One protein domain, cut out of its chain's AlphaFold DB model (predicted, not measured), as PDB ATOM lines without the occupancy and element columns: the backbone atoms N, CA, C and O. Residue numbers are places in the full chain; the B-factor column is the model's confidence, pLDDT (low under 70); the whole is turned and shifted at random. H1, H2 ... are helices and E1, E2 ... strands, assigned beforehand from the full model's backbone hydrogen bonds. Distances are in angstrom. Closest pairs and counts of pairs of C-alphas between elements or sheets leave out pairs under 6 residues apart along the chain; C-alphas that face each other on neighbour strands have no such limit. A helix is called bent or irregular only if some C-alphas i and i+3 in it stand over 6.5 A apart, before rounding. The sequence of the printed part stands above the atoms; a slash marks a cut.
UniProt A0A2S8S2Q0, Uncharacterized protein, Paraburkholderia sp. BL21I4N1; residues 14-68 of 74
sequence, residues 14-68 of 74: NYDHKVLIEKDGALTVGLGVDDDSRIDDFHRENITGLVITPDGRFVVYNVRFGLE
ATOM      1  N   ASN A  14       5.089  15.075   4.281       85.25
ATOM      2  CA  ASN A  14       5.617  15.625   3.037       85.25
ATOM      3  C   ASN A  14       4.784  15.128   1.849       85.25
ATOM      4  O   ASN A  14       4.955  13.994   1.412       85.25
ATOM      5  N   TYR A  15       3.875  15.963   1.354       88.19
ATOM      6  CA  TYR A  15       2.967  15.651   0.250       88.19
ATOM      7  C   TYR A  15       2.899  16.831  -0.725       88.19
ATOM      8  O   TYR A  15       3.059  17.982  -0.315       88.19
ATOM      9  N   ASP A  16       2.623  16.553  -1.997       90.25
ATOM     10  CA  ASP A  16       2.545  17.587  -3.035       90.25
ATOM     11  C   ASP A  16       1.103  18.090  -3.186       90.25
ATOM     12  O   ASP A  16       0.848  19.290  -3.323       90.25
ATOM     13  N   HIS A  17       0.136  17.176  -3.067       88.19
ATOM     14  CA  HIS A  17      -1.279  17.497  -3.173       88.19
ATOM     15  C   HIS A  17      -2.143  16.729  -2.168       88.19
ATOM     16  O   HIS A  17      -1.775  15.685  -1.623       88.19
ATOM     17  N   LYS A  18      -3.345  17.265  -1.941       88.56
ATOM     18  CA  LYS A  18      -4.400  16.598  -1.179       88.56
ATOM     19  C   LYS A  18      -5.694  16.570  -1.972       88.56
ATOM     20  O   LYS A  18      -6.042  17.547  -2.635       88.56
ATOM     21  N   VAL A  19      -6.428  15.478  -1.836       89.06
ATOM     22  CA  VAL A  19      -7.756  15.293  -2.415       89.06
ATOM     23  C   VAL A  19      -8.763  15.228  -1.279       89.06
ATOM     24  O   VAL A  19      -8.584  14.473  -0.326       89.06
ATOM     25  N   LEU A  20      -9.816  16.038  -1.371       90.06
ATOM     26  CA  LEU A  20     -10.939  16.007  -0.441       90.06
ATOM     27  C   LEU A  20     -12.114  15.316  -1.123       90.06
ATOM     28  O   LEU A  20     -12.522  15.722  -2.209       90.06
ATOM     29  N   ILE A  21     -12.647  14.281  -0.484       92.00
ATOM     30  CA  ILE A  21     -13.813  13.540  -0.961       92.00
ATOM     31  C   ILE A  21     -14.833  13.523   0.166       92.00
ATOM     32  O   ILE A  21     -14.564  12.979   1.233       92.00
ATOM     33  N   GLU A  22     -16.004  14.097  -0.077       93.75
ATOM     34  CA  GLU A  22     -17.136  14.007   0.838       93.75
ATOM     35  C   GLU A  22     -18.159  13.026   0.271       93.75
ATOM     36  O   GLU A  22     -18.599  13.163  -0.873       93.75
ATOM     37  N   LYS A  23     -18.498  11.995   1.045       93.50
ATOM     38  CA  LYS A  23     -19.444  10.959   0.631       93.50
ATOM     39  C   LYS A  23     -20.151  10.369   1.843       93.50
ATOM     40  O   LYS A  23     -19.500  10.005   2.814       93.50
ATOM     41  N   ASP A  24     -21.478  10.261   1.768       93.69
ATOM     42  CA  ASP A  24     -22.324   9.653   2.806       93.69
ATOM     43  C   ASP A  24     -22.088  10.243   4.214       93.69
ATOM     44  O   ASP A  24     -22.123   9.537   5.219       93.69
ATOM     45  N   GLY A  25     -21.812  11.553   4.287       90.31
ATOM     46  CA  GLY A  25     -21.508  12.271   5.533       90.31
ATOM     47  C   GLY A  25     -20.094  12.046   6.078       90.31
ATOM     48  O   GLY A  25     -19.765  12.575   7.136       90.31
ATOM     49  N   ALA A  26     -19.260  11.271   5.382       91.81
ATOM     50  CA  ALA A  26     -17.852  11.095   5.699       91.81
ATOM     51  C   ALA A  26     -16.982  12.043   4.861       91.81
ATOM     52  O   ALA A  26     -17.191  12.182   3.654       91.81
ATOM     53  N   LEU A  27     -15.961  12.635   5.484       91.75
ATOM     54  CA  LEU A  27     -14.935  13.425   4.805       91.75
ATOM     55  C   LEU A  27     -13.634  12.630   4.739       91.75
ATOM     56  O   LEU A  27     -13.038  12.317   5.765       91.75
ATOM     57  N   THR A  28     -13.164  12.347   3.531       90.06
ATOM     58  CA  THR A  28     -11.878  11.699   3.276       90.06
ATOM     59  C   THR A  28     -10.871  12.717   2.760       90.06
ATOM     60  O   THR A  28     -11.140  13.443   1.804       90.06
ATOM     61  N   VAL A  29      -9.696  12.745   3.379       88.50
ATOM     62  CA  VAL A  29      -8.514  13.481   2.939       88.50
ATOM     63  C   VAL A  29      -7.498  12.459   2.442       88.50
ATOM     64  O   VAL A  29      -6.905  11.747   3.247       88.50
ATOM     65  N   GLY A  30      -7.317  12.374   1.127       88.25
ATOM     66  CA  GLY A  30      -6.238  11.608   0.504       88.25
ATOM     67  C   GLY A  30      -5.016  12.493   0.288       88.25
ATOM     68  O   GLY A  30      -5.169  13.658  -0.084       88.25
ATOM     69  N   LEU A  31      -3.822  11.958   0.523       87.75
ATOM     70  CA  LEU A  31      -2.555  12.655   0.296       87.75
ATOM     71  C   LEU A  31      -1.767  11.950  -0.804       87.75
ATOM     72  O   LEU A  31      -1.794  10.723  -0.885       87.75
ATOM     73  N   GLY A  32      -1.066  12.728  -1.624       88.00
ATOM     74  CA  GLY A  32      -0.287  12.196  -2.733       88.00
ATOM     75  C   GLY A  32       0.938  13.035  -3.067       88.00
ATOM     76  O   GLY A  32       1.089  14.181  -2.629       88.00
ATOM     77  N   VAL A  33       1.814  12.419  -3.851       91.12
ATOM     78  CA  VAL A  33       2.990  13.031  -4.472       91.12
ATOM     79  C   VAL A  33       2.826  12.966  -5.986       91.12
ATOM     80  O   VAL A  33       2.196  12.039  -6.494       91.12
ATOM     81  N   ASP A  34       3.359  13.958  -6.688       92.38
ATOM     82  CA  ASP A  34       3.231  14.077  -8.145       92.38
ATOM     83  C   ASP A  34       4.322  13.284  -8.885       92.38
ATOM     84  O   ASP A  34       4.187  12.977 -10.067       92.38
ATOM     85  N   ASP A  35       5.417  12.966  -8.190       92.00
ATOM     86  CA  ASP A  35       6.538  12.184  -8.709       92.00
ATOM     87  C   ASP A  35       6.407  10.717  -8.283       92.00
ATOM     88  O   ASP A  35       6.604  10.371  -7.115       92.00
ATOM     89  N   ASP A  36       6.116   9.849  -9.252       88.94
ATOM     90  CA  ASP A  36       5.957   8.406  -9.047       88.94
ATOM     91  C   ASP A  36       7.188   7.748  -8.406       88.94
ATOM     92  O   ASP A  36       7.054   6.751  -7.696       88.94
ATOM     93  N   SER A  37       8.393   8.302  -8.595       91.06
ATOM     94  CA  SER A  37       9.601   7.764  -7.958       91.06
ATOM     95  C   SER A  37       9.590   7.921  -6.434       91.06
ATOM     96  O   SER A  37      10.246   7.152  -5.734       91.06
ATOM     97  N   ARG A  38       8.793   8.864  -5.910       88.81
ATOM     98  CA  ARG A  38       8.615   9.123  -4.475       88.81
ATOM     99  C   ARG A  38       7.473   8.322  -3.853       88.81
ATOM    100  O   ARG A  38       7.329   8.369  -2.635       88.81
ATOM    101  N   ILE A  39       6.659   7.602  -4.632       86.25
ATOM    102  CA  ILE A  39       5.454   6.923  -4.121       86.25
ATOM    103  C   ILE A  39       5.776   5.885  -3.038       86.25
ATOM    104  O   ILE A  39       5.087   5.846  -2.019       86.25
ATOM    105  N   ASP A  40       6.800   5.047  -3.231       84.44
ATOM    106  CA  ASP A  40       7.131   3.995  -2.255       84.44
ATOM    107  C   ASP A  40       7.625   4.601  -0.932       84.44
ATOM    108  O   ASP A  40       7.135   4.233   0.135       84.44
ATOM    109  N   ASP A  41       8.518   5.590  -0.998       86.31
ATOM    110  CA  ASP A  41       9.011   6.305   0.185       86.31
ATOM    111  C   ASP A  41       7.879   7.076   0.877       86.31
ATOM    112  O   ASP A  41       7.689   6.963   2.090       86.31
ATOM    113  N   PHE A  42       7.035   7.766   0.105       86.56
ATOM    114  CA  PHE A  42       5.864   8.475   0.616       86.56
ATOM    115  C   PHE A  42       4.934   7.535   1.390       86.56
ATOM    116  O   PHE A  42       4.576   7.821   2.535       86.56
ATOM    117  N   HIS A  43       4.603   6.380   0.809       82.06
ATOM    118  CA  HIS A  43       3.783   5.356   1.450       82.06
ATOM    119  C   HIS A  43       4.457   4.695   2.654       82.06
ATOM    120  O   HIS A  43       3.756   4.121   3.480       82.06
ATOM    121  N   ARG A  44       5.784   4.720   2.789       78.94
ATOM    122  CA  ARG A  44       6.475   4.160   3.963       78.94
ATOM    123  C   ARG A  44       6.562   5.144   5.120       78.94
ATOM    124  O   ARG A  44       6.538   4.715   6.271       78.94
ATOM    125  N   GLU A  45       6.654   6.430   4.816       78.19
ATOM    126  CA  GLU A  45       6.935   7.478   5.798       78.19
ATOM    127  C   GLU A  45       5.687   8.250   6.247       78.19
ATOM    128  O   GLU A  45       5.703   8.867   7.312       78.19
ATOM    129  N   ASN A  46       4.596   8.220   5.470       76.38
ATOM    130  CA  ASN A  46       3.438   9.092   5.679       76.38
ATOM    131  C   ASN A  46       2.117   8.333   5.693       76.38
ATOM    132  O   ASN A  46       1.936   7.342   4.997       76.38
ATOM    133  N   ILE A  47       1.128   8.844   6.424       78.69
ATOM    134  CA  ILE A  47      -0.254   8.385   6.247       78.69
ATOM    135  C   ILE A  47      -0.723   8.746   4.834       78.69
ATOM    136  O   ILE A  47      -0.414   9.820   4.321       78.69
ATOM    137  N   THR A  48      -1.471   7.850   4.202       78.25
ATOM    138  CA  THR A  48      -1.963   8.051   2.831       78.25
ATOM    139  C   THR A  48      -3.380   8.596   2.812       78.25
ATOM    140  O   THR A  48      -3.804   9.205   1.832       78.25
ATOM    141  N   GLY A  49      -4.119   8.404   3.908       82.75
ATOM    142  CA  GLY A  49      -5.441   8.980   4.042       82.75
ATOM    143  C   GLY A  49      -5.923   9.126   5.476       82.75
ATOM    144  O   GLY A  49      -5.494   8.428   6.398       82.75
ATOM    145  N   LEU A  50      -6.849  10.064   5.625       86.31
ATOM    146  CA  LEU A  50      -7.607  10.335   6.834       86.31
ATOM    147  C   LEU A  50      -9.092  10.357   6.473       86.31
ATOM    148  O   LEU A  50      -9.488  11.072   5.560       86.31
ATOM    149  N   VAL A  51      -9.915   9.630   7.219       88.75
ATOM    150  CA  VAL A  51     -11.374   9.681   7.117       88.75
ATOM    151  C   VAL A  51     -11.942  10.216   8.421       88.75
ATOM    152  O   VAL A  51     -11.624   9.707   9.495       88.75
ATOM    153  N   ILE A  52     -12.800  11.222   8.317       90.25
ATOM    154  CA  ILE A  52     -13.705  11.649   9.379       90.25
ATOM    155  C   ILE A  52     -15.053  11.016   9.061       90.25
ATOM    156  O   ILE A  52     -15.670  11.342   8.048       90.25
ATOM    157  N   THR A  53     -15.477  10.063   9.877       89.75
ATOM    158  CA  THR A  53     -16.748   9.358   9.698       89.75
ATOM    159  C   THR A  53     -17.932  10.254  10.090       89.75
ATOM    160  O   THR A  53     -17.740  11.249  10.795       89.75
ATOM    161  N   PRO A  54     -19.172   9.910   9.696       90.06
ATOM    162  CA  PRO A  54     -20.347  10.723  10.022       90.06
ATOM    163  C   PRO A  54     -20.598  10.867  11.531       90.06
ATOM    164  O   PRO A  54     -21.129  11.878  11.982       90.06
ATOM    165  N   ASP A  55     -20.196   9.873  12.329       91.00
ATOM    166  CA  ASP A  55     -20.239   9.898  13.798       91.00
ATOM    167  C   ASP A  55     -19.044  10.643  14.430       91.00
ATOM    168  O   ASP A  55     -18.914  10.705  15.652       91.00
ATOM    169  N   GLY A  56     -18.180  11.249  13.610       84.75
ATOM    170  CA  GLY A  56     -17.069  12.091  14.045       84.75
ATOM    171  C   GLY A  56     -15.829  11.326  14.511       84.75
ATOM    172  O   GLY A  56     -14.988  11.909  15.203       84.75
ATOM    173  N   ARG A  57     -15.696  10.039  14.164       86.31
ATOM    174  CA  ARG A  57     -14.477   9.257  14.418       86.31
ATOM    175  C   ARG A  57     -13.435   9.548  13.346       86.31
ATOM    176  O   ARG A  57     -13.756   9.808  12.190       86.31
ATOM    177  N   PHE A  58     -12.173   9.471  13.746       84.75
ATOM    178  CA  PHE A  58     -11.031   9.680  12.865       84.75
ATOM    179  C   PHE A  58     -10.377   8.331  12.578       84.75
ATOM    180  O   PHE A  58      -9.924   7.648  13.498       84.75
ATOM    181  N   VAL A  59     -10.322   7.955  11.303       84.62
ATOM    182  CA  VAL A  59      -9.672   6.733  10.826       84.62
ATOM    183  C   VAL A  59      -8.497   7.132   9.954       84.62
ATOM    184  O   VAL A  59      -8.669   7.824   8.953       84.62
ATOM    185  N   VAL A  60      -7.299   6.703  10.332       82.00
ATOM    186  CA  VAL A  60      -6.074   7.004   9.598       82.00
ATOM    187  C   VAL A  60      -5.525   5.714   9.022       82.00
ATOM    188  O   VAL A  60      -5.436   4.699   9.717       82.00
ATOM    189  N   TYR A  61      -5.141   5.752   7.752       76.44
ATOM    190  CA  TYR A  61      -4.547   4.599   7.101       76.44
ATOM    191  C   TYR A  61      -3.315   4.978   6.292       76.44
ATOM    192  O   TYR A  61      -3.199   6.047   5.688       76.44
ATOM    193  N   ASN A  62      -2.389   4.037   6.303       75.06
ATOM    194  CA  ASN A  62      -1.227   3.933   5.453       75.06
ATOM    195  C   ASN A  62      -1.308   2.555   4.767       75.06
ATOM    196  O   ASN A  62      -1.941   1.637   5.292       75.06
ATOM    197  N   VAL A  63      -0.656   2.384   3.617       65.75
ATOM    198  CA  VAL A  63      -0.625   1.111   2.866       65.75
ATOM    199  C   VAL A  63      -0.042  -0.062   3.686       65.75
ATOM    200  O   VAL A  63      -0.241  -1.225   3.350       65.75
ATOM    201  N   ARG A  64       0.652   0.225   4.792       56.56
ATOM    202  CA  ARG A  64       1.328  -0.726   5.681       56.56
ATOM    203  C   ARG A  64       0.766  -0.768   7.109       56.56
ATOM    204  O   ARG A  64       0.935  -1.787   7.770       56.56
ATOM    205  N   PHE A  65       0.100   0.289   7.589       53.12
ATOM    206  CA  PHE A  65      -0.427   0.372   8.962       53.12
ATOM    207  C   PHE A  65      -1.753   1.149   9.033       53.12
ATOM    208  O   PHE A  65      -1.845   2.288   8.581       53.12
ATOM    209  N   GLY A  66      -2.774   0.545   9.647       51.53
ATOM    210  CA  GLY A  66      -3.983   1.244  10.092       51.53
ATOM    211  C   GLY A  66      -3.862   1.594  11.574       51.53
ATOM    212  O   GLY A  66      -3.503   0.731  12.372       51.53
ATOM    213  N   LEU A  67      -4.142   2.845  11.942       51.28
ATOM    214  CA  LEU A  67      -4.172   3.301  13.335       51.28
ATOM    215  C   LEU A  67      -5.554   3.889  13.639       51.28
ATOM    216  O   LEU A  67      -6.077   4.708  12.882       51.28
ATOM    217  N   GLU A  68      -6.137   3.477  14.763       54.75
ATOM    218  CA  GLU A  68      -7.369   4.049  15.303       54.75
ATOM    219  C   GLU A  68      -7.025   5.086  16.376       54.75
ATOM    220  O   GLU A  68      -6.244   4.811  17.288       54.75
TER     221      GLU A  68
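This is residues 14 to 68 of the 74 residues of an uncharacterized protein of Paraburkholderia sp. BL21I4N1 (UniProt A0A2S8S2Q0). The model is a single twisted antiparallel sheet of five strands, drawn out lengthwise, with one short helix, H1, at one end of it, where the chain passes from E2 to E3. The long axis runs from H1 at one end to the turns of the hairpins E1-E2 and E3-E4 at the other, and E4 and the short E5 continue the sheet on the side away from E1. The printed part has 55 residues, with one named helix and five named strands in the order E1 E2 H1 E3 E4 E5; across the sheet the order is E1 E2 E3 E4 E5, and the class is mixed, helices and strands. The whole is only just compact, close to loose, with a radius of gyration of the C-alphas of 11.9 A, and it is elongated, spanning 36 by 20 by 14 A.

Begin at the sheet's edge strand E1, residues 17 to 23, and its antiparallel neighbour E2, residues 26 to 32. The two form a hairpin, with 160 degrees between their directions; look at N 19 and O 30, 2.8 A apart, and at N 28 and O 21, also 2.8 A. Next across the sheet comes E3, residues 49 to 52, antiparallel to E2 at 165 degrees, where N 29 and O 50 are 2.8 A apart. E4, residues 58 to 61, is antiparallel to E3 at 163 degrees and forms a hairpin with it; N 51 and O 59 are 2.8 A apart. The other edge strand is E5, residues 66 to 68, in a hairpin with E4 at 164 degrees, where N 67 and O 60 are 3.2 A apart. E3, E4 and E5 make a meander, each strand the antiparallel neighbour of the one before. From edge to edge the strands' lines turn by 61 degrees, and E1 is apart from both E4 and E5. Now look for H1, residues 36 to 45: it is on the sheet but only grazes it, with its residues 38 to 43. The closest C-alphas of E2 and H1 are those of Gly 32 and Ile 39, 7.9 A apart. H1 is irregular, with C-alphas 37 and 40 standing 7.3 A apart; 4 of its 6 O i to N i+4 pairs are within hydrogen-bond range.

Find C-alpha 17 at (-1.279, 17.497, -3.173), where E1 begins; from there the strand runs 19.7 A to Lys 23. E2 runs back from Ala 26 to Gly 32 over 19.5 A. H1 begins at C-alpha 36, at (5.957, 8.406, -9.047), and covers 14.9 A to Glu 45. E3 goes from Gly 49 to Ile 52 over 10.2 A, and E4 from Phe 58 to Tyr 61 over 10.1 A. E5 goes from Gly 66 to Glu 68 over 6.8 A and ends at C-alpha 68, at (-7.369, 4.049, 15.303).

The two C-alphas farthest apart are those of Ser 37, in H1, and Asp 55, between E3 and E4, at 37.0 A. The first and last printed C-alphas, those of Asn 14 and Glu 68, are 21.3 A apart. The printed part has no cut, and the five links between its named elements are tight. The mean pLDDT of the printed part is 83.5; look at residues 63 to 68, of which 66 to 68 belong to E5, for the values under 70. E5 has a mean pLDDT of 53.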